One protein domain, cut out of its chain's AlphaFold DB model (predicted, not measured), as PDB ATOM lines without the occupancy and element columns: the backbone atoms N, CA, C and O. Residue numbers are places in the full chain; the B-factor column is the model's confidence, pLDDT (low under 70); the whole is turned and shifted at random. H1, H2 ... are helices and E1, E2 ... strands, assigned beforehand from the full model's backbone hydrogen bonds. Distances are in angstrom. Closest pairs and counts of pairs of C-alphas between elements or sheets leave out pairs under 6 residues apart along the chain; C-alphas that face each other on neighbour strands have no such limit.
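This is residues 2 to 170 of the 424 residues of an uncharacterized protein of marine sediment metagenome (UniProt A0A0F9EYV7). A long, twisted hairpin of E7 and E8 runs along much of a rod, and E3 and E4 pair with different parts of the same side of E7. H1 lies over one face of this sheet and H3 is on the opposite face, while H2 packs on E8 and H3. Beyond E4, two small pairs of strands, E1 with E6 and E2 with E5, make a narrow end, and the loop of residues 117 to 132 reaches its tip. The printed part has 169 residues, with three named helices and eight named strands in the order H1, H2, E1, E2, H3, E3, E4, E5, E6, E7, E8; the class is mixed, helices and strands, and the neighbour strands are antiparallel. The whole is loose, with a radius of gyration of the C-alphas of 20.2 A, and spans 71 by 34 by 23 A.

The largest sheet is branched, and E7, residues 138 to 151, has three neighbours in it. E8, residues 154 to 165, forms a hairpin with E7, with N 145 and O 160 2.8 A apart, within hydrogen-bond range. On the other side of E7 are E3, residues 91 to 95, and E4, residues 103 to 107. The pairing is staggered: E4 pairs with residues 138 to 142 of E7, with N 105 and O 140 at 2.9 A, and E3 with residues 146 to 150, with N 93 and O 148 at 2.9 A. H1, residues 2 to 18, is on this sheet at a height of 9.0 A over the sheet and runs along the strands, at 22 degrees to E7 on the local plane. The closest C-alphas of H1 and E8 are those of Leu 4 and Phe 156, 6.1 A apart. H3, residues 49 to 66, is on the opposite face from H1 at a height of 7.1 A over the sheet; its closest C-alpha pair with E3 is Leu 65 and Leu 95, 5.7 A. H2, residues 20 to 32, is also on the sheet, and its closest C-alphas to E8 are those of Glu 22 and Val 162, 5.5 A apart. H2 and H3 touch at a steep tilt of 46 degrees, opposite ways, closest at the C-alphas of Tyr 32 and Leu 56, 5.9 A. H1 and H3 are apart. E6, residues 133 to 136, runs on into E7 across a break of 1 residue, at 52 degrees. E1, residues 36 to 39, is its antiparallel neighbour, with N 37 and O 135 at 3.0 A. E2, residues 45 to 48, and E5, residues 113 to 116, are antiparallel neighbours too, with N 47 and O 114 at 2.9 A. The closest C-alphas of E5 and E6 are those of Ser 116 and Tyr 135, 5.5 A apart. In H1, H2 and H3 every O i to N i+4 pair is within hydrogen-bond range.

H1 begins at C-alpha 2, (-40.647, -19.264, -25.984), and measures 24.2 A from first to last C-alpha; H2 measures 18.3 A and H3 25.8 A. E7 runs 40.8 A from C-alpha 138 at (-6.881, -15.741, -50.959) to C-alpha 151. E8 runs back over 35.4 A and ends at C-alpha 165, (-12.940, -19.711, -46.810). E3 measures 13.2 A and E4 13.7 A. Residues 164 to 165 of E8 pair with residues 168 to 169, antiparallel.

The two C-alphas farthest apart, those of Gly 124 and Asp 153, are 71.5 A apart. The printed part has no cut. The links from H3 to E3, 24 residues, and from E5 to E6, 16 residues, are long. The mean pLDDT of the printed part is 86.1, and residue 71, residues 73 to 74 and residues 120 to 130 are under 70.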
ATOM      1  N   GLY A   2     -40.448 -18.308 -24.869       78.44
ATOM      2  CA  GLY A   2     -40.647 -19.264 -25.984       78.44
ATOM      3  C   GLY A   2     -40.543 -18.623 -27.376       78.44
ATOM      4  O   GLY A   2     -39.769 -19.079 -28.203       78.44
ATOM      5  N   THR A   3     -41.221 -17.492 -27.580       86.50
ATOM      6  CA  THR A   3     -41.256 -16.773 -28.866       86.50
ATOM      7  C   THR A   3     -39.889 -16.245 -29.306       86.50
ATOM      8  O   THR A   3     -39.475 -16.503 -30.425       86.50
ATOM      9  N   LEU A   4     -39.142 -15.581 -28.415       90.12
ATOM     10  CA  LEU A   4     -37.796 -15.076 -28.726       90.12
ATOM     11  C   LEU A   4     -36.817 -16.195 -29.096       90.12
ATOM     12  O   LEU A   4     -35.993 -16.018 -29.989       90.12
ATOM     13  N   TYR A   5     -36.913 -17.342 -28.419       90.50
ATOM     14  CA  TYR A   5     -36.111 -18.516 -28.746       90.50
ATOM     15  C   TYR A   5     -36.508 -19.111 -30.102       90.50
ATOM     16  O   TYR A   5     -35.630 -19.441 -30.896       90.50
ATOM     17  N   ASP A   6     -37.807 -19.214 -30.391       90.50
ATOM     18  CA  ASP A   6     -38.304 -19.727 -31.670       90.50
ATOM     19  C   ASP A   6     -37.868 -18.824 -32.839       90.50
ATOM     20  O   ASP A   6     -37.384 -19.323 -33.856       90.50
ATOM     21  N   SER A   7     -37.933 -17.500 -32.668       92.88
ATOM     22  CA  SER A   7     -37.426 -16.527 -33.645       92.88
ATOM     23  C   SER A   7     -35.906 -16.603 -33.794       92.88
ATOM     24  O   SER A   7     -35.405 -16.639 -34.916       92.88
ATOM     25  N   ALA A   8     -35.152 -16.715 -32.696       92.69
ATOM     26  CA  ALA A   8     -33.702 -16.917 -32.741       92.69
ATOM     27  C   ALA A   8     -33.315 -18.198 -33.494       92.69
ATOM     28  O   ALA A   8     -32.413 -18.182 -34.332       92.69
ATOM     29  N   LYS A   9     -34.031 -19.297 -33.240       92.69
ATOM     30  CA  LYS A   9     -33.831 -20.570 -33.930       92.69
ATOM     31  C   LYS A   9     -34.121 -20.448 -35.426       92.69
ATOM     32  O   LYS A   9     -33.333 -20.934 -36.229       92.69
ATOM     33  N   LYS A  10     -35.195 -19.753 -35.800       92.94
ATOM     34  CA  LYS A  10     -35.530 -19.492 -37.203       92.94
ATOM     35  C   LYS A  10     -34.456 -18.669 -37.913       92.94
ATOM     36  O   LYS A  10     -34.058 -19.011 -39.019       92.94
ATOM     37  N   ILE A  11     -33.951 -17.615 -37.270       93.12
ATOM     38  CA  ILE A  11     -32.855 -16.797 -37.811       93.12
ATOM     39  C   ILE A  11     -31.597 -17.650 -37.999       93.12
ATOM     40  O   ILE A  11     -30.955 -17.566 -39.041       93.12
ATOM     41  N   TYR A  12     -31.272 -18.494 -37.016       92.00
ATOM     42  CA  TYR A  12     -30.160 -19.437 -37.112       92.00
ATOM     43  C   TYR A  12     -30.329 -20.392 -38.304       92.00
ATOM     44  O   TYR A  12     -29.395 -20.557 -39.079       92.00
ATOM     45  N   GLU A  13     -31.508 -20.995 -38.480       91.25
ATOM     46  CA  GLU A  13     -31.801 -21.906 -39.598       91.25
ATOM     47  C   GLU A  13     -31.681 -21.195 -40.959       91.25
ATOM     48  O   GLU A  13     -30.986 -21.692 -41.843       91.25
ATOM     49  N   ILE A  14     -32.248 -19.990 -41.103       91.94
ATOM     50  CA  ILE A  14     -32.132 -19.175 -42.327       91.94
ATOM     51  C   ILE A  14     -30.674 -18.830 -42.632       91.94
ATOM     52  O   ILE A  14     -30.264 -18.829 -43.796       91.94
ATOM     53  N   GLU A  15     -29.884 -18.515 -41.608       92.69
ATOM     54  CA  GLU A  15     -28.461 -18.272 -41.795       92.69
ATOM     55  C   GLU A  15     -27.731 -19.540 -42.243       92.69
ATOM     56  O   GLU A  15     -26.949 -19.484 -43.182       92.69
ATOM     57  N   GLN A  16     -28.005 -20.700 -41.640       89.25
ATOM     58  CA  GLN A  16     -27.361 -21.949 -42.058       89.25
ATOM     59  C   GLN A  16     -27.702 -22.346 -43.500       89.25
ATOM     60  O   GLN A  16     -26.858 -22.931 -44.176       89.25
ATOM     61  N   GLU A  17     -28.910 -22.032 -43.968       89.31
ATOM     62  CA  GLU A  17     -29.351 -22.327 -45.333       89.31
ATOM     63  C   GLU A  17     -28.848 -21.307 -46.362       89.31
ATOM     64  O   GLU A  17     -28.502 -21.679 -47.483       89.31
ATOM     65  N   THR A  18     -28.848 -20.016 -46.014       90.56
ATOM     66  CA  THR A  18     -28.594 -18.934 -46.982       90.56
ATOM     67  C   THR A  18     -27.217 -18.300 -46.869       90.56
ATOM     68  O   THR A  18     -26.810 -17.618 -47.810       90.56
ATOM     69  N   LEU A  19     -26.519 -18.515 -45.750       93.25
ATOM     70  CA  LEU A  19     -25.192 -17.976 -45.452       93.25
ATOM     71  C   LEU A  19     -25.119 -16.472 -45.704       93.25
ATOM     72  O   LEU A  19     -24.247 -15.974 -46.421       93.25
ATOM     73  N   PHE A  20     -26.144 -15.737 -45.269       92.69
ATOM     74  CA  PHE A  20     -26.252 -14.346 -45.672       92.69
ATOM     75  C   PHE A  20     -25.161 -13.518 -45.004       92.69
ATOM     76  O   PHE A  20     -24.605 -12.665 -45.690       92.69
ATOM     77  N   LEU A  21     -24.796 -13.788 -43.742       94.81
ATOM     78  CA  LEU A  21     -23.699 -13.064 -43.096       94.81
ATOM     79  C   LEU A  21     -22.358 -13.366 -43.768       94.81
ATOM     80  O   LEU A  21     -21.572 -12.437 -43.947       94.81
ATOM     81  N   GLU A  22     -22.099 -14.607 -44.202       95.44
ATOM     82  CA  GLU A  22     -20.899 -14.909 -44.992       95.44
ATOM     83  C   GLU A  22     -20.902 -14.188 -46.344       95.44
ATOM     84  O   GLU A  22     -19.870 -13.652 -46.741       95.44
ATOM     85  N   ASN A  23     -22.042 -14.117 -47.038       93.56
ATOM     86  CA  ASN A  23     -22.147 -13.378 -48.299       93.56
ATOM     87  C   ASN A  23     -21.847 -11.877 -48.109       93.56
ATOM     88  O   ASN A  23     -21.036 -11.326 -48.854       93.56
ATOM     89  N   TYR A  24     -22.413 -11.229 -47.081       93.00
ATOM     90  CA  TYR A  24     -22.059  -9.839 -46.737       93.00
ATOM     91  C   TYR A  24     -20.579  -9.699 -46.370       93.00
ATOM     92  O   TYR A  24     -19.933  -8.714 -46.730       93.00
ATOM     93  N   GLY A  25     -20.035 -10.680 -45.649       94.50
ATOM     94  CA  GLY A  25     -18.623 -10.717 -45.296       94.50
ATOM     95  C   GLY A  25     -17.716 -10.783 -46.526       94.50
ATOM     96  O   GLY A  25     -16.727 -10.058 -46.587       94.50
ATOM     97  N   VAL A  26     -18.066 -11.589 -47.536       95.06
ATOM     98  CA  VAL A  26     -17.323 -11.684 -48.806       95.06
ATOM     99  C   VAL A  26     -17.395 -10.384 -49.597       95.06
ATOM    100  O   VAL A  26     -16.381  -9.943 -50.138       95.06
ATOM    101  N   ASP A  27     -18.562  -9.746 -49.651       93.19
ATOM    102  CA  ASP A  27     -18.708  -8.451 -50.317       93.19
ATOM    103  C   ASP A  27     -17.872  -7.373 -49.612       93.19
ATOM    104  O   ASP A  27     -17.159  -6.612 -50.267       93.19
ATOM    105  N   THR A  28     -17.874  -7.363 -48.276       93.50
ATOM    106  CA  THR A  28     -17.021  -6.473 -47.473       93.50
ATOM    107  C   THR A  28     -15.542  -6.748 -47.755       93.50
ATOM    108  O   THR A  28     -14.790  -5.832 -48.075       93.50
ATOM    109  N   LEU A  29     -15.120  -8.013 -47.742       94.38
ATOM    110  CA  LEU A  29     -13.752  -8.409 -48.070       94.38
ATOM    111  C   LEU A  29     -13.320  -7.895 -49.454       94.38
ATOM    112  O   LEU A  29     -12.248  -7.318 -49.587       94.38
ATOM    113  N   ARG A  30     -14.159  -8.053 -50.482       92.94
ATOM    114  CA  ARG A  30     -13.843  -7.628 -51.858       92.94
ATOM    115  C   ARG A  30     -13.776  -6.115 -52.046       92.94
ATOM    116  O   ARG A  30     -13.156  -5.662 -53.004       92.94
ATOM    117  N   LEU A  31     -14.439  -5.349 -51.184       91.50
ATOM    118  CA  LEU A  31     -14.446  -3.889 -51.244       91.50
ATOM    119  C   LEU A  31     -13.277  -3.262 -50.478       91.50
ATOM    120  O   LEU A  31     -12.782  -2.218 -50.897       91.50
ATOM    121  N   TYR A  32     -12.853  -3.886 -49.378       93.38
ATOM    122  CA  TYR A  32     -11.890  -3.305 -48.437       93.38
ATOM    123  C   TYR A  32     -10.524  -4.003 -48.429       93.38
ATOM    124  O   TYR A  32      -9.594  -3.498 -47.811       93.38
ATOM    125  N   ALA A  33     -10.362  -5.122 -49.141       94.50
ATOM    126  CA  ALA A  33      -9.083  -5.811 -49.281       94.50
ATOM    127  C   ALA A  33      -8.722  -6.051 -50.759       94.50
ATOM    128  O   ALA A  33      -9.606  -6.248 -51.602       94.50
ATOM    129  N   PRO A  34      -7.422  -6.082 -51.112       93.75
ATOM    130  CA  PRO A  34      -7.000  -6.489 -52.443       93.75
ATOM    131  C   PRO A  34      -7.255  -7.991 -52.607       93.75
ATOM    132  O   PRO A  34      -6.498  -8.803 -52.085       93.75
ATOM    133  N   VAL A  35      -8.326  -8.359 -53.313       91.94
ATOM    134  CA  VAL A  35      -8.685  -9.762 -53.591       91.94
ATOM    135  C   VAL A  35      -8.210 -10.174 -54.978       91.94
ATOM    136  O   VAL A  35      -7.314 -10.997 -55.102       91.94
ATOM    137  N   ASP A  36      -8.768  -9.555 -56.014       89.19
ATOM    138  CA  ASP A  36      -8.497  -9.865 -57.413       89.19
ATOM    139  C   ASP A  36      -8.448  -8.580 -58.226       89.19
ATOM    140  O   ASP A  36      -9.333  -7.730 -58.108       89.19
ATOM    141  N   GLY A  37      -7.450  -8.447 -59.091       85.38
ATOM    142  CA  GLY A  37      -7.402  -7.320 -60.006       85.38
ATOM    143  C   GLY A  37      -6.130  -7.240 -60.825       85.38
ATOM    144  O   GLY A  37      -5.245  -8.093 -60.767       85.38
ATOM    145  N   VAL A  38      -6.077  -6.195 -61.643       82.69
ATOM    146  CA  VAL A  38      -4.946  -5.893 -62.511       82.69
ATOM    147  C   VAL A  38      -4.734  -4.389 -62.514       82.69
ATOM    148  O   VAL A  38      -5.614  -3.650 -62.949       82.69
ATOM    149  N   GLU A  39      -3.547  -3.949 -62.105       82.50
ATOM    150  CA  GLU A  39      -3.129  -2.553 -62.250       82.50
ATOM    151  C   GLU A  39      -2.150  -2.392 -63.399       82.50
ATOM    152  O   GLU A  39      -1.221  -3.179 -63.573       82.50
ATOM    153  N   LEU A  40      -2.318  -1.337 -64.182       75.31
ATOM    154  CA  LEU A  40      -1.478  -1.094 -65.348       75.31
ATOM    155  C   LEU A  40      -0.269  -0.238 -64.940       75.31
ATOM    156  O   LEU A  40      -0.255   0.984 -65.075       75.31
ATOM    157  N   GLN A  41       0.745  -0.900 -64.377       76.25
ATOM    158  CA  GLN A  41       2.009  -0.288 -63.963       76.25
ATOM    159  C   GLN A  41       3.183  -1.280 -64.025       76.25
ATOM    160  O   GLN A  41       3.004  -2.495 -64.060       76.25
ATOM    161  N   CYS A  42       4.411  -0.754 -64.027       76.31
ATOM    162  CA  CYS A  42       5.648  -1.543 -64.130       76.31
ATOM    163  C   CYS A  42       6.428  -1.650 -62.808       76.31
ATOM    164  O   CYS A  42       7.560  -2.140 -62.808       76.31
ATOM    165  N   SER A  43       5.849  -1.177 -61.703       80.88
ATOM    166  CA  SER A  43       6.353  -1.349 -60.338       80.88
ATOM    167  C   SER A  43       5.442  -2.303 -59.563       80.88
ATOM    168  O   SER A  43       4.235  -2.274 -59.798       80.88
ATOM    169  N   PRO A  44       5.970  -3.118 -58.635       84.12
ATOM    170  CA  PRO A  44       5.151  -3.957 -57.771       84.12
ATOM    171  C   PRO A  44       4.101  -3.156 -56.999       84.12
ATOM    172  O   PRO A  44       4.324  -1.991 -56.662       84.12
ATOM    173  N   LEU A  45       2.974  -3.801 -56.715       88.94
ATOM    174  CA  LEU A  45       2.033  -3.349 -55.699       88.94
ATOM    175  C   LEU A  45       2.391  -4.027 -54.385       88.94
ATOM    176  O   LEU A  45       2.699  -5.221 -54.370       88.94
ATOM    177  N   VAL A  46       2.361  -3.253 -53.308       88.94
ATOM    178  CA  VAL A  46       2.640  -3.753 -51.968       88.94
ATOM    179  C   VAL A  46       1.588  -3.216 -51.018       88.94
ATOM    180  O   VAL A  46       1.317  -2.016 -51.024       88.94
ATOM    181  N   TRP A  47       1.041  -4.108 -50.204       93.00
ATOM    182  CA  TRP A  47       0.125  -3.781 -49.123       93.00
ATOM    183  C   TRP A  47       0.644  -4.377 -47.817       93.00
ATOM    184  O   TRP A  47       1.237  -5.460 -47.821       93.00
ATOM    185  N   ASP A  48       0.431  -3.670 -46.711       87.62
ATOM    186  CA  ASP A  48       0.670  -4.213 -45.378       87.62
ATOM    187  C   ASP A  48      -0.551  -5.030 -44.950       87.62
ATOM    188  O   ASP A  48      -1.686  -4.558 -45.040       87.62
ATOM    189  N   ALA A  49      -0.328  -6.275 -44.533       87.50
ATOM    190  CA  ALA A  49      -1.413  -7.151 -44.130       87.50
ATOM    191  C   ALA A  49      -2.141  -6.591 -42.904       87.50
ATOM    192  O   ALA A  49      -3.364  -6.602 -42.899       87.50
ATOM    193  N   ASN A  50      -1.432  -6.051 -41.907       86.38
ATOM    194  CA  ASN A  50      -2.056  -5.538 -40.685       86.38
ATOM    195  C   ASN A  50      -2.960  -4.343 -40.977       86.38
ATOM    196  O   ASN A  50      -4.062  -4.300 -40.437       86.38
ATOM    197  N   ASP A  51      -2.528  -3.438 -41.858       91.00
ATOM    198  CA  ASP A  51      -3.357  -2.309 -42.293       91.00
ATOM    199  C   ASP A  51      -4.649  -2.821 -42.960       91.00
ATOM    200  O   ASP A  51      -5.745  -2.396 -42.603       91.00
ATOM    201  N   ILE A  52      -4.545  -3.817 -43.856       93.62
ATOM    202  CA  ILE A  52      -5.723  -4.457 -44.476       93.62
ATOM    203  C   ILE A  52      -6.629  -5.095 -43.417       93.62
ATOM    204  O   ILE A  52      -7.852  -4.998 -43.507       93.62
ATOM    205  N   LEU A  53      -6.054  -5.787 -42.430       89.56
ATOM    206  CA  LEU A  53      -6.827  -6.449 -41.382       89.56
ATOM    207  C   LEU A  53      -7.552  -5.436 -40.490       89.56
ATOM    208  O   LEU A  53      -8.696  -5.687 -40.112       89.56
ATOM    209  N   GLU A  54      -6.917  -4.309 -40.162       88.81
ATOM    210  CA  GLU A  54      -7.531  -3.223 -39.394       88.81
ATOM    211  C   GLU A  54      -8.701  -2.596 -40.167       88.81
ATOM    212  O   GLU A  54      -9.818  -2.541 -39.639       88.81
ATOM    213  N   ASP A  55      -8.481  -2.240 -41.436       93.75
ATOM    214  CA  ASP A  55      -9.510  -1.686 -42.324       93.75
ATOM    215  C   ASP A  55     -10.690  -2.659 -42.483       93.75
ATOM    216  O   ASP A  55     -11.860  -2.272 -42.424       93.75
ATOM    217  N   LEU A  56     -10.403  -3.957 -42.633       94.44
ATOM    218  CA  LEU A  56     -11.426  -4.986 -42.787       94.44
ATOM    219  C   LEU A  56     -12.226  -5.208 -41.495       94.44
ATOM    220  O   LEU A  56     -13.441  -5.397 -41.558       94.44
ATOM    221  N   GLN A  57     -11.593  -5.166 -40.318       92.62
ATOM    222  CA  GLN A  57     -12.301  -5.240 -39.033       92.62
ATOM    223  C   GLN A  57     -13.248  -4.051 -38.836       92.62
ATOM    224  O   GLN A  57     -14.386  -4.244 -38.395       92.62
ATOM    225  N   GLU A  58     -12.794  -2.838 -39.162       92.31
ATOM    226  CA  GLU A  58     -13.619  -1.630 -39.099       92.31
ATOM    227  C   GLU A  58     -14.798  -1.728 -40.071       92.31
ATOM    228  O   GLU A  58     -15.952  -1.586 -39.656       92.31
ATOM    229  N   ALA A  59     -14.533  -2.108 -41.322       93.75
ATOM    230  CA  ALA A  59     -15.569  -2.298 -42.326       93.75
ATOM    231  C   ALA A  59     -16.588  -3.373 -41.915       93.75
ATOM    232  O   ALA A  59     -17.791  -3.148 -42.042       93.75
ATOM    233  N   ILE A  60     -16.155  -4.520 -41.383       94.25
ATOM    234  CA  ILE A  60     -17.063  -5.575 -40.904       94.25
ATOM    235  C   ILE A  60     -17.945  -5.047 -39.768       94.25
ATOM    236  O   ILE A  60     -19.153  -5.294 -39.771       94.25
ATOM    237  N   GLN A  61     -17.377  -4.313 -38.809       92.19
ATOM    238  CA  GLN A  61     -18.140  -3.740 -37.705       92.19
ATOM    239  C   GLN A  61     -19.208  -2.765 -38.215       92.19
ATOM    240  O   GLN A  61     -20.375  -2.880 -37.831       92.19
ATOM    241  N   GLU A  62     -18.830  -1.823 -39.079       90.75
ATOM    242  CA  GLU A  62     -19.747  -0.818 -39.614       90.75
ATOM    243  C   GLU A  62     -20.840  -1.443 -40.487       90.75
ATOM    244  O   GLU A  62     -22.022  -1.164 -40.278       90.75
ATOM    245  N   ASN A  63     -20.477  -2.350 -41.400       88.69
ATOM    246  CA  ASN A  63     -21.426  -3.010 -42.299       88.69
ATOM    247  C   ASN A  63     -22.330  -4.018 -41.575       88.69
ATOM    248  O   ASN A  63     -23.476  -4.210 -41.970       88.69
ATOM    249  N   THR A  64     -21.880  -4.643 -40.483       91.81
ATOM    250  CA  THR A  64     -22.763  -5.523 -39.698       91.81
ATOM    251  C   THR A  64     -23.864  -4.717 -39.006       91.81
ATOM    252  O   THR A  64     -25.009  -5.162 -38.945       91.81
ATOM    253  N   LEU A  65     -23.551  -3.511 -38.515       88.50
ATOM    254  CA  LEU A  65     -24.511  -2.647 -37.818       88.50
ATOM    255  C   LEU A  65     -25.603  -2.076 -38.735       88.50
ATOM    256  O   LEU A  65     -26.650  -1.652 -38.239       88.50
ATOM    257  N   THR A  66     -25.382  -2.045 -40.051       88.69
ATOM    258  CA  THR A  66     -26.388  -1.582 -41.016       88.69
ATOM    259  C   THR A  66     -27.419  -2.656 -41.356       88.69
ATOM    260  O   THR A  66     -28.502  -2.305 -41.835       88.69
ATOM    261  N   LEU A  67     -27.139  -3.934 -41.061       89.19
ATOM    262  CA  LEU A  67     -28.054  -5.045 -41.312       89.19
ATOM    263  C   LEU A  67     -29.321  -4.937 -40.463       89.19
ATOM    264  O   LEU A  67     -29.282  -4.769 -39.241       89.19
ATOM    265  N   LYS A  68     -30.470  -5.088 -41.121       84.88
ATOM    266  CA  LYS A  68     -31.795  -5.010 -40.495       84.88
ATOM    267  C   LYS A  68     -32.646  -6.204 -40.894       84.88
ATOM    268  O   LYS A  68     -32.658  -6.605 -42.056       84.88
ATOM    269  N   ALA A  69     -33.423  -6.723 -39.949       84.25
ATOM    270  CA  ALA A  69     -34.531  -7.607 -40.286       84.25
ATOM    271  C   ALA A  69     -35.729  -6.785 -40.768       84.25
ATOM    272  O   ALA A  69     -36.070  -5.766 -40.165       84.25
ATOM    273  N   GLY A  70     -36.371  -7.211 -41.854       77.81
ATOM    274  CA  GLY A  70     -37.586  -6.562 -42.334       77.81
ATOM    275  C   GLY A  70     -37.964  -6.911 -43.767       77.81
ATOM    276  O   GLY A  70     -37.273  -7.643 -44.473       77.81
ATOM    277  N   SER A  71     -39.088  -6.349 -44.215       68.50
ATOM    278  CA  SER A  71     -39.577  -6.541 -45.579       68.50
ATOM    279  C   SER A  71     -38.909  -5.575 -46.558       68.50
ATOM    280  O   SER A  71     -38.961  -4.358 -46.382       68.50
ATOM    281  N   LYS A  72     -38.378  -6.110 -47.664       71.25
ATOM    282  CA  LYS A  72     -37.812  -5.318 -48.774       71.25
ATOM    283  C   LYS A  72     -38.854  -4.512 -49.565       71.25
ATOM    284  O   LYS A  72     -38.483  -3.705 -50.411       71.25
ATOM    285  N   VAL A  73     -40.150  -4.740 -49.331       66.69
ATOM    286  CA  VAL A  73     -41.254  -4.172 -50.131       66.69
ATOM    287  C   VAL A  73     -41.360  -2.650 -49.991       66.69
ATOM    288  O   VAL A  73     -41.777  -1.984 -50.936       66.69
ATOM    289  N   PHE A  74     -40.956  -2.097 -48.845       65.19
ATOM    290  CA  PHE A  74     -41.033  -0.659 -48.549       65.19
ATOM    291  C   PHE A  74     -39.659   0.013 -48.436       65.19
ATOM    292  O   PHE A  74     -39.576   1.146 -47.973       65.19
ATOM    293  N   ALA A  75     -38.597  -0.693 -48.823       71.00
ATOM    294  CA  ALA A  75     -37.235  -0.193 -48.761       71.00
ATOM    295  C   ALA A  75     -36.855   0.552 -50.042       71.00
ATOM    296  O   ALA A  75     -37.187   0.104 -51.149       71.00
ATOM    297  N   ASP A  76     -36.104   1.641 -49.886       75.00
ATOM    298  CA  ASP A  76     -35.433   2.303 -51.000       75.00
ATOM    299  C   ASP A  76     -34.441   1.331 -51.665       75.00
ATOM    300  O   ASP A  76     -33.919   0.420 -51.023       75.00
ATOM    301  N   GLU A  77     -34.202   1.485 -52.974       73.50
ATOM    302  CA  GLU A  77     -33.328   0.584 -53.754       73.50
ATOM    303  C   GLU A  77     -31.948   0.388 -53.104       73.50
ATOM    304  O   GLU A  77     -31.446  -0.734 -53.077       73.50
ATOM    305  N   GLU A  78     -31.385   1.452 -52.530       73.31
ATOM    306  CA  GLU A  78     -30.077   1.455 -51.862       73.31
ATOM    307  C   GLU A  78     -30.084   0.653 -50.544       73.31
ATOM    308  O   GLU A  78     -29.106  -0.017 -50.216       73.31
ATOM    309  N   ASP A  79     -31.215   0.621 -49.833       77.19
ATOM    310  CA  ASP A  79     -31.359  -0.067 -48.542       77.19
ATOM    311  C   ASP A  79     -31.731  -1.549 -48.685       77.19
ATOM    312  O   ASP A  79     -31.553  -2.342 -47.756       77.19
ATOM    313  N   LYS A  80     -32.237  -1.967 -49.855       81.06
ATOM    314  CA  LYS A  80     -32.647  -3.363 -50.111       81.06
ATOM    315  C   LYS A  80     -31.514  -4.363 -49.928       81.06
ATOM    316  O   LYS A  80     -31.796  -5.543 -49.679       81.06
ATOM    317  N   TYR A  81     -30.270  -3.920 -50.102       82.44
ATOM    318  CA  TYR A  81     -29.107  -4.753 -49.855       82.44
ATOM    319  C   TYR A  81     -28.963  -5.063 -48.366       82.44
ATOM    320  O   TYR A  81     -28.734  -6.215 -48.059       82.44
ATOM    321  N   PHE A  82     -29.204  -4.130 -47.442       85.00
ATOM    322  CA  PHE A  82     -28.990  -4.327 -45.994       85.00
ATOM    323  C   PHE A  82     -30.199  -4.892 -45.234       85.00
ATOM    324  O   PHE A  82     -30.127  -5.148 -44.031       85.00
ATOM    325  N   ILE A  83     -31.329  -5.085 -45.913       86.69
ATOM    326  CA  ILE A  83     -32.548  -5.627 -45.310       86.69
ATOM    327  C   ILE A  83     -32.643  -7.121 -45.606       86.69
ATOM    328  O   ILE A  83     -32.661  -7.532 -46.766       86.69
ATOM    329  N   LYS A  84     -32.759  -7.949 -44.570       86.88
ATOM    330  CA  LYS A  84     -32.992  -9.388 -44.707       86.88
ATOM    331  C   LYS A  84     -34.406  -9.732 -44.254       86.88
ATOM    332  O   LYS A  84     -34.819  -9.397 -43.144       86.88
ATOM    333  N   ASP A  85     -35.138 -10.424 -45.120       87.69
ATOM    334  CA  ASP A  85     -36.425 -11.002 -44.753       87.69
ATOM    335  C   ASP A  85     -36.171 -12.296 -43.975       87.69
ATOM    336  O   ASP A  85     -35.676 -13.277 -44.532       87.69
ATOM    337  N   LEU A  86     -36.422 -12.243 -42.667       86.88
ATOM    338  CA  LEU A  86     -36.213 -13.349 -41.729       86.88
ATOM    339  C   LEU A  86     -37.540 -14.003 -41.308       86.88
ATOM    340  O   LEU A  86     -37.526 -14.977 -40.558       86.88
ATOM    341  N   ASP A  87     -38.678 -13.473 -41.777       86.81
ATOM    342  CA  ASP A  87     -40.027 -13.931 -41.423       86.81
ATOM    343  C   ASP A  87     -40.231 -14.076 -39.892       86.81
ATOM    344  O   ASP A  87     -40.790 -15.055 -39.393       86.81
ATOM    345  N   VAL A  88     -39.726 -13.105 -39.125       87.69
ATOM    346  CA  VAL A  88     -39.920 -12.979 -37.668       87.69
ATOM    347  C   VAL A  88     -40.656 -11.678 -37.353       87.69
ATOM    348  O   VAL A  88     -40.502 -10.685 -38.065       87.69
ATOM    349  N   SER A  89     -41.486 -11.689 -36.308       85.19
ATOM    350  CA  SER A  89     -42.256 -10.512 -35.879       85.19
ATOM    351  C   SER A  89     -41.483  -9.577 -34.954       85.19
ATOM    352  O   SER A  89     -41.877  -8.426 -34.786       85.19
ATOM    353  N   GLU A  90     -40.431 -10.084 -34.318       90.19
ATOM    354  CA  GLU A  90     -39.590  -9.352 -33.380       90.19
ATOM    355  C   GLU A  90     -38.502  -8.552 -34.091       90.19
ATOM    356  O   GLU A  90     -38.059  -8.893 -35.190       90.19
ATOM    357  N   ASP A  91     -38.031  -7.502 -33.424       89.56
ATOM    358  CA  ASP A  91     -36.922  -6.712 -33.930       89.56
ATOM    359  C   ASP A  91     -35.608  -7.484 -33.754       89.56
ATOM    360  O   ASP A  91     -35.332  -8.071 -32.702       89.56
ATOM    361  N   VAL A  92     -34.774  -7.449 -34.794       93.06
ATOM    362  CA  VAL A  92     -33.476  -8.129 -34.820       93.06
ATOM    363  C   VAL A  92     -32.371  -7.118 -35.077       93.06
ATOM    364  O   VAL A  92     -32.477  -6.271 -35.967       93.06
ATOM    365  N   ARG A  93     -31.285  -7.231 -34.316       93.00
ATOM    366  CA  ARG A  93     -30.040  -6.491 -34.530       93.00
ATOM    367  C   ARG A  93     -28.876  -7.449 -34.694       93.00
ATOM    368  O   ARG A  93     -28.774  -8.437 -33.968       93.00
ATOM    369  N   PHE A  94     -27.982  -7.093 -35.602       95.12
ATOM    370  CA  PHE A  94     -26.704  -7.754 -35.799       95.12
ATOM    371  C   PHE A  94     -25.623  -6.834 -35.255       95.12
ATOM    372  O   PHE A  94     -25.544  -5.664 -35.624       95.12
ATOM    373  N   LEU A  95     -24.830  -7.345 -34.324       94.00
ATOM    374  CA  LEU A  95     -23.742  -6.601 -33.716       94.00
ATOM    375  C   LEU A  95     -22.431  -7.308 -34.006       94.00
ATOM    376  O   LEU A  95     -22.332  -8.530 -33.936       94.00
ATOM    377  N   ASN A  96     -21.414  -6.509 -34.264       95.00
ATOM    378  CA  ASN A  96     -20.037  -6.940 -34.343       95.00
ATOM    379  C   ASN A  96     -19.157  -5.873 -33.668       95.00
ATOM    380  O   ASN A  96     -19.584  -4.731 -33.482       95.00
ATOM    381  N   SER A  97     -17.963  -6.252 -33.219       89.69
ATOM    382  CA  SER A  97     -17.015  -5.327 -32.607       89.69
ATOM    383  C   SER A  97     -15.598  -5.721 -32.973       89.69
ATOM    384  O   SER A  97     -15.221  -6.866 -32.747       89.69
ATOM    385  N   LYS A  98     -14.778  -4.751 -33.383       87.88
ATOM    386  CA  LYS A  98     -13.340  -4.958 -33.614       87.88
ATOM    387  C   LYS A  98     -12.553  -5.452 -32.392       87.88
ATOM    388  O   LYS A  98     -11.454  -5.965 -32.528       87.88
ATOM    389  N   ASN A  99     -13.120  -5.329 -31.187       83.06
ATOM    390  CA  ASN A  99     -12.515  -5.843 -29.952       83.06
ATOM    391  C   ASN A  99     -12.838  -7.328 -29.686       83.06
ATOM    392  O   ASN A  99     -12.450  -7.867 -28.648       83.06
ATOM    393  N   TRP A 100     -13.621  -7.975 -30.550       88.88
ATOM    394  CA  TRP A 100     -13.908  -9.408 -30.472       88.88
ATOM    395  C   TRP A 100     -12.812 -10.223 -31.165       88.88
ATOM    396  O   TRP A 100     -12.013  -9.657 -31.901       88.88
ATOM    397  N   PRO A 101     -12.708 -11.538 -30.911       81.50
ATOM    398  CA  PRO A 101     -11.691 -12.356 -31.560       81.50
ATOM    399  C   PRO A 101     -11.986 -12.516 -33.057       81.50
ATOM    400  O   PRO A 101     -13.052 -13.007 -33.427       81.50
ATOM    401  N   TYR A 102     -11.013 -12.159 -33.893       86.62
ATOM    402  CA  TYR A 102     -11.003 -12.456 -35.324       86.62
ATOM    403  C   TYR A 102      -9.876 -13.428 -35.647       86.62
ATOM    404  O   TYR A 102      -8.850 -13.471 -34.965       86.62
ATOM    405  N   THR A 103     -10.047 -14.173 -36.728       88.75
ATOM    406  CA  THR A 103      -8.955 -14.884 -37.387       88.75
ATOM    407  C   THR A 103      -8.907 -14.430 -38.830       88.75
ATOM    408  O   THR A 103      -9.930 -14.469 -39.513       88.75
ATOM    409  N   PHE A 104      -7.729 -14.011 -39.269       87.94
ATOM    410  CA  PHE A 104      -7.463 -13.646 -40.647       87.94
ATOM    411  C   PHE A 104      -6.199 -14.355 -41.099       87.94
ATOM    412  O   PHE A 104      -5.162 -14.259 -40.445       87.94
ATOM    413  N   GLU A 105      -6.294 -15.045 -42.222       87.50
ATOM    414  CA  GLU A 105      -5.159 -15.630 -42.917       87.50
ATOM    415  C   GLU A 105      -5.252 -15.201 -44.378       87.50
ATOM    416  O   GLU A 105      -6.341 -15.165 -44.950       87.50
ATOM    417  N   VAL A 106      -4.122 -14.833 -44.979       90.00
ATOM    418  CA  VAL A 106      -4.073 -14.416 -46.379       90.00
ATOM    419  C   VAL A 106      -2.859 -15.006 -47.077       90.00
ATOM    420  O   VAL A 106      -1.755 -15.038 -46.533       90.00
ATOM    421  N   THR A 107      -3.086 -15.499 -48.294       81.12
ATOM    422  CA  THR A 107      -2.085 -16.174 -49.123       81.12
ATOM    423  C   THR A 107      -2.163 -15.670 -50.572       81.12
ATOM    424  O   THR A 107      -3.265 -15.521 -51.091       81.12
ATOM    425  N   PRO A 108      -1.039 -15.467 -51.281       84.12
ATOM    426  CA  PRO A 108       0.335 -15.533 -50.787       84.12
ATOM    427  C   PRO A 108       0.725 -14.284 -49.984       84.12
ATOM    428  O   PRO A 108       0.264 -13.182 -50.266       84.12
ATOM    429  N   THR A 109       1.630 -14.458 -49.024       78.06
ATOM    430  CA  THR A 109       2.248 -13.374 -48.250       78.06
ATOM    431  C   THR A 109       3.755 -13.583 -48.143       78.06
ATOM    432  O   THR A 109       4.238 -14.713 -48.068       78.06
ATOM    433  N   GLU A 110       4.514 -12.487 -48.154       76.69
ATOM    434  CA  GLU A 110       5.951 -12.468 -47.866       76.69
ATOM    435  C   GLU A 110       6.149 -11.785 -46.499       76.69
ATOM    436  O   GLU A 110       6.304 -10.565 -46.404       76.69
ATOM    437  N   GLY A 111       6.072 -12.562 -45.413       75.69
ATOM    438  CA  GLY A 111       6.005 -12.014 -44.053       75.69
ATOM    439  C   GLY A 111       4.670 -11.301 -43.809       75.69
ATOM    440  O   GLY A 111       3.616 -11.890 -44.018       75.69
ATOM    441  N   ASN A 112       4.710 -10.032 -43.392       79.69
ATOM    442  CA  ASN A 112       3.510  -9.202 -43.190       79.69
ATOM    443  C   ASN A 112       3.067  -8.444 -44.459       79.69
ATOM    444  O   ASN A 112       2.217  -7.561 -44.395       79.69
ATOM    445  N   LEU A 113       3.678  -8.717 -45.613       83.69
ATOM    446  CA  LEU A 113       3.423  -7.972 -46.840       83.69
ATOM    447  C   LEU A 113       2.707  -8.831 -47.876       83.69
ATOM    448  O   LEU A 113       3.091  -9.969 -48.152       83.69
ATOM    449  N   LEU A 114       1.712  -8.232 -48.517       86.75
ATOM    450  CA  LEU A 114       1.102  -8.740 -49.735       86.75
ATOM    451  C   LEU A 114       1.813  -8.058 -50.899       86.75
ATOM    452  O   LEU A 114       1.800  -6.831 -51.002       86.75
ATOM    453  N   ILE A 115       2.463  -8.835 -51.763       85.44
ATOM    454  CA  ILE A 115       3.264  -8.300 -52.867       85.44
ATOM    455  C   ILE A 115       2.775  -8.897 -54.174       85.44
ATOM    456  O   ILE A 115       2.777 -10.113 -54.355       85.44
ATOM    457  N   SER A 116       2.419  -8.032 -55.121       86.12
ATOM    458  CA  SER A 116       2.174  -8.433 -56.500       86.12
ATOM    459  C   SER A 116       3.201  -7.802 -57.437       86.12
ATOM    460  O   SER A 116       3.479  -6.602 -57.382       86.12
ATOM    461  N   ARG A 117       3.797  -8.632 -58.298       82.00
ATOM    462  CA  ARG A 117       4.910  -8.258 -59.179       82.00
ATOM    463  C   ARG A 117       4.417  -8.019 -60.614       82.00
ATOM    464  O   ARG A 117       3.534  -8.734 -61.085       82.00
ATOM    465  N   PRO A 118       4.994  -7.044 -61.338       79.75
ATOM    466  CA  PRO A 118       4.586  -6.733 -62.702       79.75
ATOM    467  C   PRO A 118       4.964  -7.847 -63.687       79.75
ATOM    468  O   PRO A 118       6.092  -8.339 -63.698       79.75
ATOM    469  N   VAL A 119       4.033  -8.171 -64.579       76.94
ATOM    470  CA  VAL A 119       4.195  -9.034 -65.754       76.94
ATOM    471  C   VAL A 119       4.385  -8.156 -66.995       76.94
ATOM    472  O   VAL A 119       3.897  -7.030 -67.043       76.94
ATOM    473  N   GLY A 120       5.111  -8.652 -68.003       68.50
ATOM    474  CA  GLY A 120       5.354  -7.943 -69.273       68.50
ATOM    475  C   GLY A 120       6.766  -7.363 -69.428       68.50
ATOM    476  O   GLY A 120       7.173  -7.021 -70.532       68.50
ATOM    477  N   ASN A 121       7.562  -7.356 -68.354       61.88
ATOM    478  CA  ASN A 121       8.966  -6.914 -68.366       61.88
ATOM    479  C   ASN A 121       9.973  -8.008 -68.768       61.88
ATOM    480  O   ASN A 121      11.175  -7.762 -68.815       61.88
ATOM    481  N   GLN A 122       9.492  -9.222 -69.042       60.41
ATOM    482  CA  GLN A 122      10.320 -10.380 -69.372       60.41
ATOM    483  C   GLN A 122      10.667 -10.425 -70.865       60.41
ATOM    484  O   GLN A 122       9.866 -10.044 -71.729       60.41
ATOM    485  N   GLN A 123      11.856 -10.947 -71.171       50.09
ATOM    486  CA  GLN A 123      12.344 -11.123 -72.537       50.09
ATOM    487  C   GLN A 123      11.353 -11.986 -73.347       50.09
ATOM    488  O   GLN A 123      11.084 -13.132 -72.999       50.09
ATOM    489  N   GLY A 124      10.769 -11.421 -74.409       53.16
ATOM    490  CA  GLY A 124       9.775 -12.086 -75.270       53.16
ATOM    491  C   GLY A 124       8.306 -11.740 -74.982       53.16
ATOM    492  O   GLY A 124       7.516 -11.709 -75.919       53.16
ATOM    493  N   LEU A 125       7.942 -11.388 -73.743       53.44
ATOM    494  CA  LEU A 125       6.598 -10.877 -73.397       53.44
ATOM    495  C   LEU A 125       6.494  -9.352 -73.540       53.44
ATOM    496  O   LEU A 125       5.414  -8.819 -73.778       53.44
ATOM    497  N   GLY A 126       7.633  -8.660 -73.503       50.12
ATOM    498  CA  GLY A 126       7.734  -7.224 -73.755       50.12
ATOM    499  C   GLY A 126       7.427  -6.778 -75.193       50.12
ATOM    500  O   GLY A 126       7.424  -5.580 -75.462       50.12
ATOM    501  N   ILE A 127       7.147  -7.711 -76.117       46.00
ATOM    502  CA  ILE A 127       6.770  -7.419 -77.516       46.00
ATOM    503  C   ILE A 127       5.488  -6.579 -77.595       46.00
ATOM    504  O   ILE A 127       5.310  -5.824 -78.546       46.00
ATOM    505  N   LEU A 128       4.613  -6.675 -76.590       54.09
ATOM    506  CA  LEU A 128       3.386  -5.882 -76.528       54.09
ATOM    507  C   LEU A 128       3.576  -4.502 -75.875       54.09
ATOM    508  O   LEU A 128       2.663  -3.685 -75.905       54.09
ATOM    509  N   GLY A 129       4.754  -4.222 -75.307       56.72
ATOM    510  CA  GLY A 129       5.104  -2.898 -74.798       56.72
ATOM    511  C   GLY A 129       4.355  -2.437 -73.542       56.72
ATOM    512  O   GLY A 129       4.434  -1.256 -73.223       56.72
ATOM    513  N   PHE A 130       3.647  -3.312 -72.820       65.38
ATOM    514  CA  PHE A 130       2.922  -2.946 -71.598       65.38
ATOM    515  C   PHE A 130       3.308  -3.829 -70.407       65.38
ATOM    516  O   PHE A 130       3.552  -5.026 -70.565       65.38
ATOM    517  N   CYS A 131       3.333  -3.234 -69.211       72.62
ATOM    518  CA  CYS A 131       3.402  -3.971 -67.954       72.62
ATOM    519  C   CYS A 131       2.080  -3.849 -67.210       72.62
ATOM    520  O   CYS A 131       1.435  -2.801 -67.240       72.62
ATOM    521  N   TYR A 132       1.725  -4.903 -66.498       79.25
ATOM    522  CA  TYR A 132       0.598  -4.892 -65.584       79.25
ATOM    523  C   TYR A 132       0.920  -5.739 -64.363       79.25
ATOM    524  O   TYR A 132       1.730  -6.658 -64.436       79.25
ATOM    525  N   VAL A 133       0.296  -5.429 -63.239       83.19
ATOM    526  CA  VAL A 133       0.483  -6.087 -61.952       83.19
ATOM    527  C   VAL A 133      -0.809  -6.835 -61.636       83.19
ATOM    528  O   VAL A 133      -1.750  -6.219 -61.131       83.19
ATOM    529  N   PRO A 134      -0.912  -8.126 -62.000       84.88
ATOM    530  CA  PRO A 134      -2.056  -8.941 -61.627       84.88
ATOM    531  C   PRO A 134      -1.919  -9.368 -60.169       84.88
ATOM    532  O   PRO A 134      -0.880  -9.887 -59.768       84.88
ATOM    533  N   TYR A 135      -2.957  -9.197 -59.366       88.69
ATOM    534  CA  TYR A 135      -2.975  -9.683 -57.992       88.69
ATOM    535  C   TYR A 135      -4.173 -10.596 -57.764       88.69
ATOM    536  O   TYR A 135      -5.261 -10.353 -58.282       88.69
ATOM    537  N   HIS A 136      -3.919 -11.658 -57.006       89.44
ATOM    538  CA  HIS A 136      -4.899 -12.621 -56.528       89.44
ATOM    539  C   HIS A 136      -4.465 -13.041 -55.124       89.44
ATOM    540  O   HIS A 136      -3.454 -13.734 -54.979       89.44
ATOM    541  N   PHE A 137      -5.191 -12.592 -54.107       91.56
ATOM    542  CA  PHE A 137      -4.960 -12.961 -52.716       91.56
ATOM    543  C   PHE A 137      -6.177 -13.697 -52.179       91.56
ATOM    544  O   PHE A 137      -7.320 -13.284 -52.372       91.56
ATOM    545  N   VAL A 138      -5.910 -14.809 -51.514       90.94
ATOM    546  CA  VAL A 138      -6.881 -15.741 -50.959       90.94
ATOM    547  C   VAL A 138      -6.935 -15.519 -49.459       90.94
ATOM    548  O   VAL A 138      -5.934 -15.735 -48.780       90.94
ATOM    549  N   TYR A 139      -8.087 -15.080 -48.965       93.69
ATOM    550  CA  TYR A 139      -8.331 -14.794 -47.560       93.69
ATOM    551  C   TYR A 139      -9.223 -15.868 -46.937       93.69
ATOM    552  O   TYR A 139     -10.276 -16.218 -47.484       93.69
ATOM    553  N   ASP A 140      -8.826 -16.308 -45.750       92.06
ATOM    554  CA  ASP A 140      -9.651 -17.056 -44.813       92.06
ATOM    555  C   ASP A 140      -9.954 -16.149 -43.618       92.06
ATOM    556  O   ASP A 140      -9.051 -15.659 -42.936       92.06
ATOM    557  N   VAL A 141     -11.240 -15.892 -43.373       94.50
ATOM    558  CA  VAL A 141     -11.690 -14.902 -42.389       94.50
ATOM    559  C   VAL A 141     -12.744 -15.512 -41.478       94.50
ATOM    560  O   VAL A 141     -13.729 -16.084 -41.945       94.50
ATOM    561  N   LYS A 142     -12.558 -15.380 -40.162       95.06
ATOM    562  CA  LYS A 142     -13.513 -15.847 -39.150       95.06
ATOM    563  C   LYS A 142     -13.784 -14.759 -38.131       95.06
ATOM    564  O   LYS A 142     -12.845 -14.218 -37.548       95.06
ATOM    565  N   TYR A 143     -15.058 -14.476 -37.881       94.81
ATOM    566  CA  TYR A 143     -15.452 -13.497 -36.871       94.81
ATOM    567  C   TYR A 143     -16.842 -13.760 -36.293       94.81
ATOM    568  O   TYR A 143     -17.700 -14.346 -36.957       94.81
ATOM    569  N   PRO A 144     -17.091 -13.329 -35.046       95.44
ATOM    570  CA  PRO A 144     -18.398 -13.459 -34.430       95.44
ATOM    571  C   PRO A 144     -19.334 -12.310 -34.820       95.44
ATOM    572  O   PRO A 144     -18.949 -11.138 -34.847       95.44
ATOM    573  N   VAL A 145     -20.605 -12.648 -35.019       96.19
ATOM    574  CA  VAL A 145     -21.734 -11.715 -35.062       96.19
ATOM    575  C   VAL A 145     -22.681 -12.079 -33.926       96.19
ATOM    576  O   VAL A 145     -23.124 -13.220 -33.808       96.19
ATOM    577  N   LEU A 146     -22.991 -11.119 -33.060       95.88
ATOM    578  CA  LEU A 146     -23.983 -11.290 -32.005       95.88
ATOM    579  C   LEU A 146     -25.346 -10.870 -32.544       95.88
ATOM    580  O   LEU A 146     -25.570  -9.696 -32.839       95.88
ATOM    581  N   VAL A 147     -26.261 -11.827 -32.635       95.56
ATOM    582  CA  VAL A 147     -27.647 -11.561 -33.005       95.56
ATOM    583  C   VAL A 147     -28.437 -11.279 -31.739       95.56
ATOM    584  O   VAL A 147     -28.379 -12.051 -30.780       95.56
ATOM    585  N   GLN A 148     -29.182 -10.179 -31.735       94.56
ATOM    586  CA  GLN A 148     -30.100  -9.816 -30.663       94.56
ATOM    587  C   GLN A 148     -31.521  -9.773 -31.206       94.56
ATOM    588  O   GLN A 148     -31.805  -8.999 -32.116       94.56
ATOM    589  N   VAL A 149     -32.401 -10.579 -30.623       93.94
ATOM    590  CA  VAL A 149     -33.843 -10.570 -30.870       93.94
ATOM    591  C   VAL A 149     -34.501  -9.946 -29.651       93.94
ATOM    592  O   VAL A 149     -34.275 -10.412 -28.530       93.94
ATOM    593  N   PHE A 150     -35.285  -8.892 -29.840       91.94
ATOM    594  CA  PHE A 150     -35.912  -8.191 -28.725       91.94
ATOM    595  C   PHE A 150     -37.391  -7.919 -28.967       91.94
ATOM    596  O   PHE A 150     -37.841  -7.659 -30.081       91.94
ATOM    597  N   SER A 151     -38.151  -8.013 -27.882       90.31
ATOM    598  CA  SER A 151     -39.582  -7.739 -27.838       90.31
ATOM    599  C   SER A 151     -39.863  -6.994 -26.541       90.31
ATOM    600  O   SER A 151     -39.630  -7.527 -25.456       90.31
ATOM    601  N   GLU A 152     -40.313  -5.743 -26.661       86.88
ATOM    602  CA  GLU A 152     -40.495  -4.828 -25.528       86.88
ATOM    603  C   GLU A 152     -39.203  -4.695 -24.691       86.88
ATOM    604  O   GLU A 152     -38.210  -4.169 -25.194       86.88
ATOM    605  N   ASP A 153     -39.203  -5.185 -23.447       87.00
ATOM    606  CA  ASP A 153     -38.063  -5.135 -22.521       87.00
ATOM    607  C   ASP A 153     -37.271  -6.463 -22.452       87.00
ATOM    608  O   ASP A 153     -36.274  -6.556 -21.730       87.00
ATOM    609  N   GLU A 154     -37.689  -7.512 -23.175       91.81
ATOM    610  CA  GLU A 154     -36.985  -8.801 -23.216       91.81
ATOM    611  C   GLU A 154     -35.985  -8.854 -24.383       91.81
ATOM    612  O   GLU A 154     -36.329  -8.562 -25.529       91.81
ATOM    613  N   ILE A 155     -34.752  -9.295 -24.103       91.50
ATOM    614  CA  ILE A 155     -33.698  -9.511 -25.106       91.50
ATOM    615  C   ILE A 155     -33.237 -10.967 -25.038       91.50
ATOM    616  O   ILE A 155     -32.852 -11.463 -23.978       91.50
ATOM    617  N   PHE A 156     -33.221 -11.634 -26.188       94.38
ATOM    618  CA  PHE A 156     -32.545 -12.907 -26.389       94.38
ATOM    619  C   PHE A 156     -31.374 -12.698 -27.345       94.38
ATOM    620  O   PHE A 156     -31.535 -12.096 -28.403       94.38
ATOM    621  N   GLN A 157     -30.190 -13.186 -26.981       94.06
ATOM    622  CA  GLN A 157     -28.988 -12.992 -27.785       94.06
ATOM    623  C   GLN A 157     -28.206 -14.286 -27.944       94.06
ATOM    624  O   GLN A 157     -28.093 -15.070 -27.001       94.06
ATOM    625  N   PHE A 158     -27.658 -14.492 -29.133       93.88
ATOM    626  CA  PHE A 158     -26.862 -15.667 -29.458       93.88
ATOM    627  C   PHE A 158     -25.777 -15.303 -30.479       93.88
ATOM    628  O   PHE A 158     -26.006 -14.454 -31.345       93.88
ATOM    629  N   PRO A 159     -24.575 -15.890 -30.366       93.94
ATOM    630  CA  PRO A 159     -23.511 -15.658 -31.328       93.94
ATOM    631  C   PRO A 159     -23.673 -16.557 -32.559       93.94
ATOM    632  O   PRO A 159     -24.074 -17.716 -32.455       93.94
ATOM    633  N   LEU A 160     -23.279 -16.028 -33.710       93.69
ATOM    634  CA  LEU A 160     -23.029 -16.751 -34.949       93.69
ATOM    635  C   LEU A 160     -21.566 -16.541 -35.338       93.69
ATOM    636  O   LEU A 160     -21.033 -15.445 -35.165       93.69
ATOM    637  N   ALA A 161     -20.913 -17.584 -35.839       92.44
ATOM    638  CA  ALA A 161     -19.570 -17.476 -36.394       92.44
ATOM    639  C   ALA A 161     -19.681 -17.363 -37.914       92.44
ATOM    640  O   ALA A 161     -20.147 -18.299 -38.560       92.44
ATOM    641  N   VAL A 162     -19.242 -16.233 -38.460       95.25
ATOM    642  CA  VAL A 162     -19.111 -16.035 -39.902       95.25
ATOM    643  C   VAL A 162     -17.775 -16.618 -40.325       95.25
ATOM    644  O   VAL A 162     -16.749 -16.320 -39.710       95.25
ATOM    645  N   ILE A 163     -17.793 -17.482 -41.340       94.31
ATOM    646  CA  ILE A 163     -16.607 -18.181 -41.835       94.31
ATOM    647  C   ILE A 163     -16.534 -18.007 -43.351       94.31
ATOM    648  O   ILE A 163     -17.323 -18.589 -44.096       94.31
ATOM    649  N   ILE A 164     -15.554 -17.230 -43.791       95.06
ATOM    650  CA  ILE A 164     -15.172 -17.074 -45.191       95.06
ATOM    651  C   ILE A 164     -13.950 -17.953 -45.417       95.06
ATOM    652  O   ILE A 164     -12.975 -17.856 -44.669       95.06
ATOM    653  N   GLN A 165     -14.023 -18.819 -46.422       91.94
ATOM    654  CA  GLN A 165     -12.940 -19.711 -46.810       91.94
ATOM    655  C   GLN A 165     -12.567 -19.480 -48.265       91.94
ATOM    656  O   GLN A 165     -13.408 -19.564 -49.162       91.94
ATOM    657  N   GLY A 166     -11.301 -19.161 -48.497       90.75
ATOM    658  CA  GLY A 166     -10.751 -18.885 -49.811       90.75
ATOM    659  C   GLY A 166     -11.552 -17.859 -50.608       90.75
ATOM    660  O   GLY A 166     -11.928 -18.134 -51.748       90.75
ATOM    661  N   ASN A 167     -11.853 -16.702 -50.010       92.31
ATOM    662  CA  ASN A 167     -12.686 -15.628 -50.582       92.31
ATOM    663  C   ASN A 167     -14.145 -16.000 -50.891       92.31
ATOM    664  O   ASN A 167     -14.820 -15.265 -51.619       92.31
ATOM    665  N   ASN A 168     -14.636 -17.127 -50.379       93.19
ATOM    666  CA  ASN A 168     -15.996 -17.598 -50.606       93.19
ATOM    667  C   ASN A 168     -16.711 -17.860 -49.274       93.19
ATOM    668  O   ASN A 168     -16.055 -18.137 -48.266       93.19
ATOM    669  N   PRO A 169     -18.053 -17.805 -49.242       92.50
ATOM    670  CA  PRO A 169     -18.803 -18.332 -48.110       92.50
ATOM    671  C   PRO A 169     -18.429 -19.801 -47.894       92.50
ATOM    672  O   PRO A 169     -18.181 -20.523 -48.863       92.50
ATOM    673  N   ARG A 170     -18.412 -20.261 -46.639       87.94
ATOM    674  CA  ARG A 170     -18.296 -21.701 -46.354       87.94
ATOM    675  C   ARG A 170     -19.370 -22.500 -47.102       87.94
ATOM    676  O   ARG A 170     -20.421 -21.973 -47.451       87.94
TER     677      ARG A 170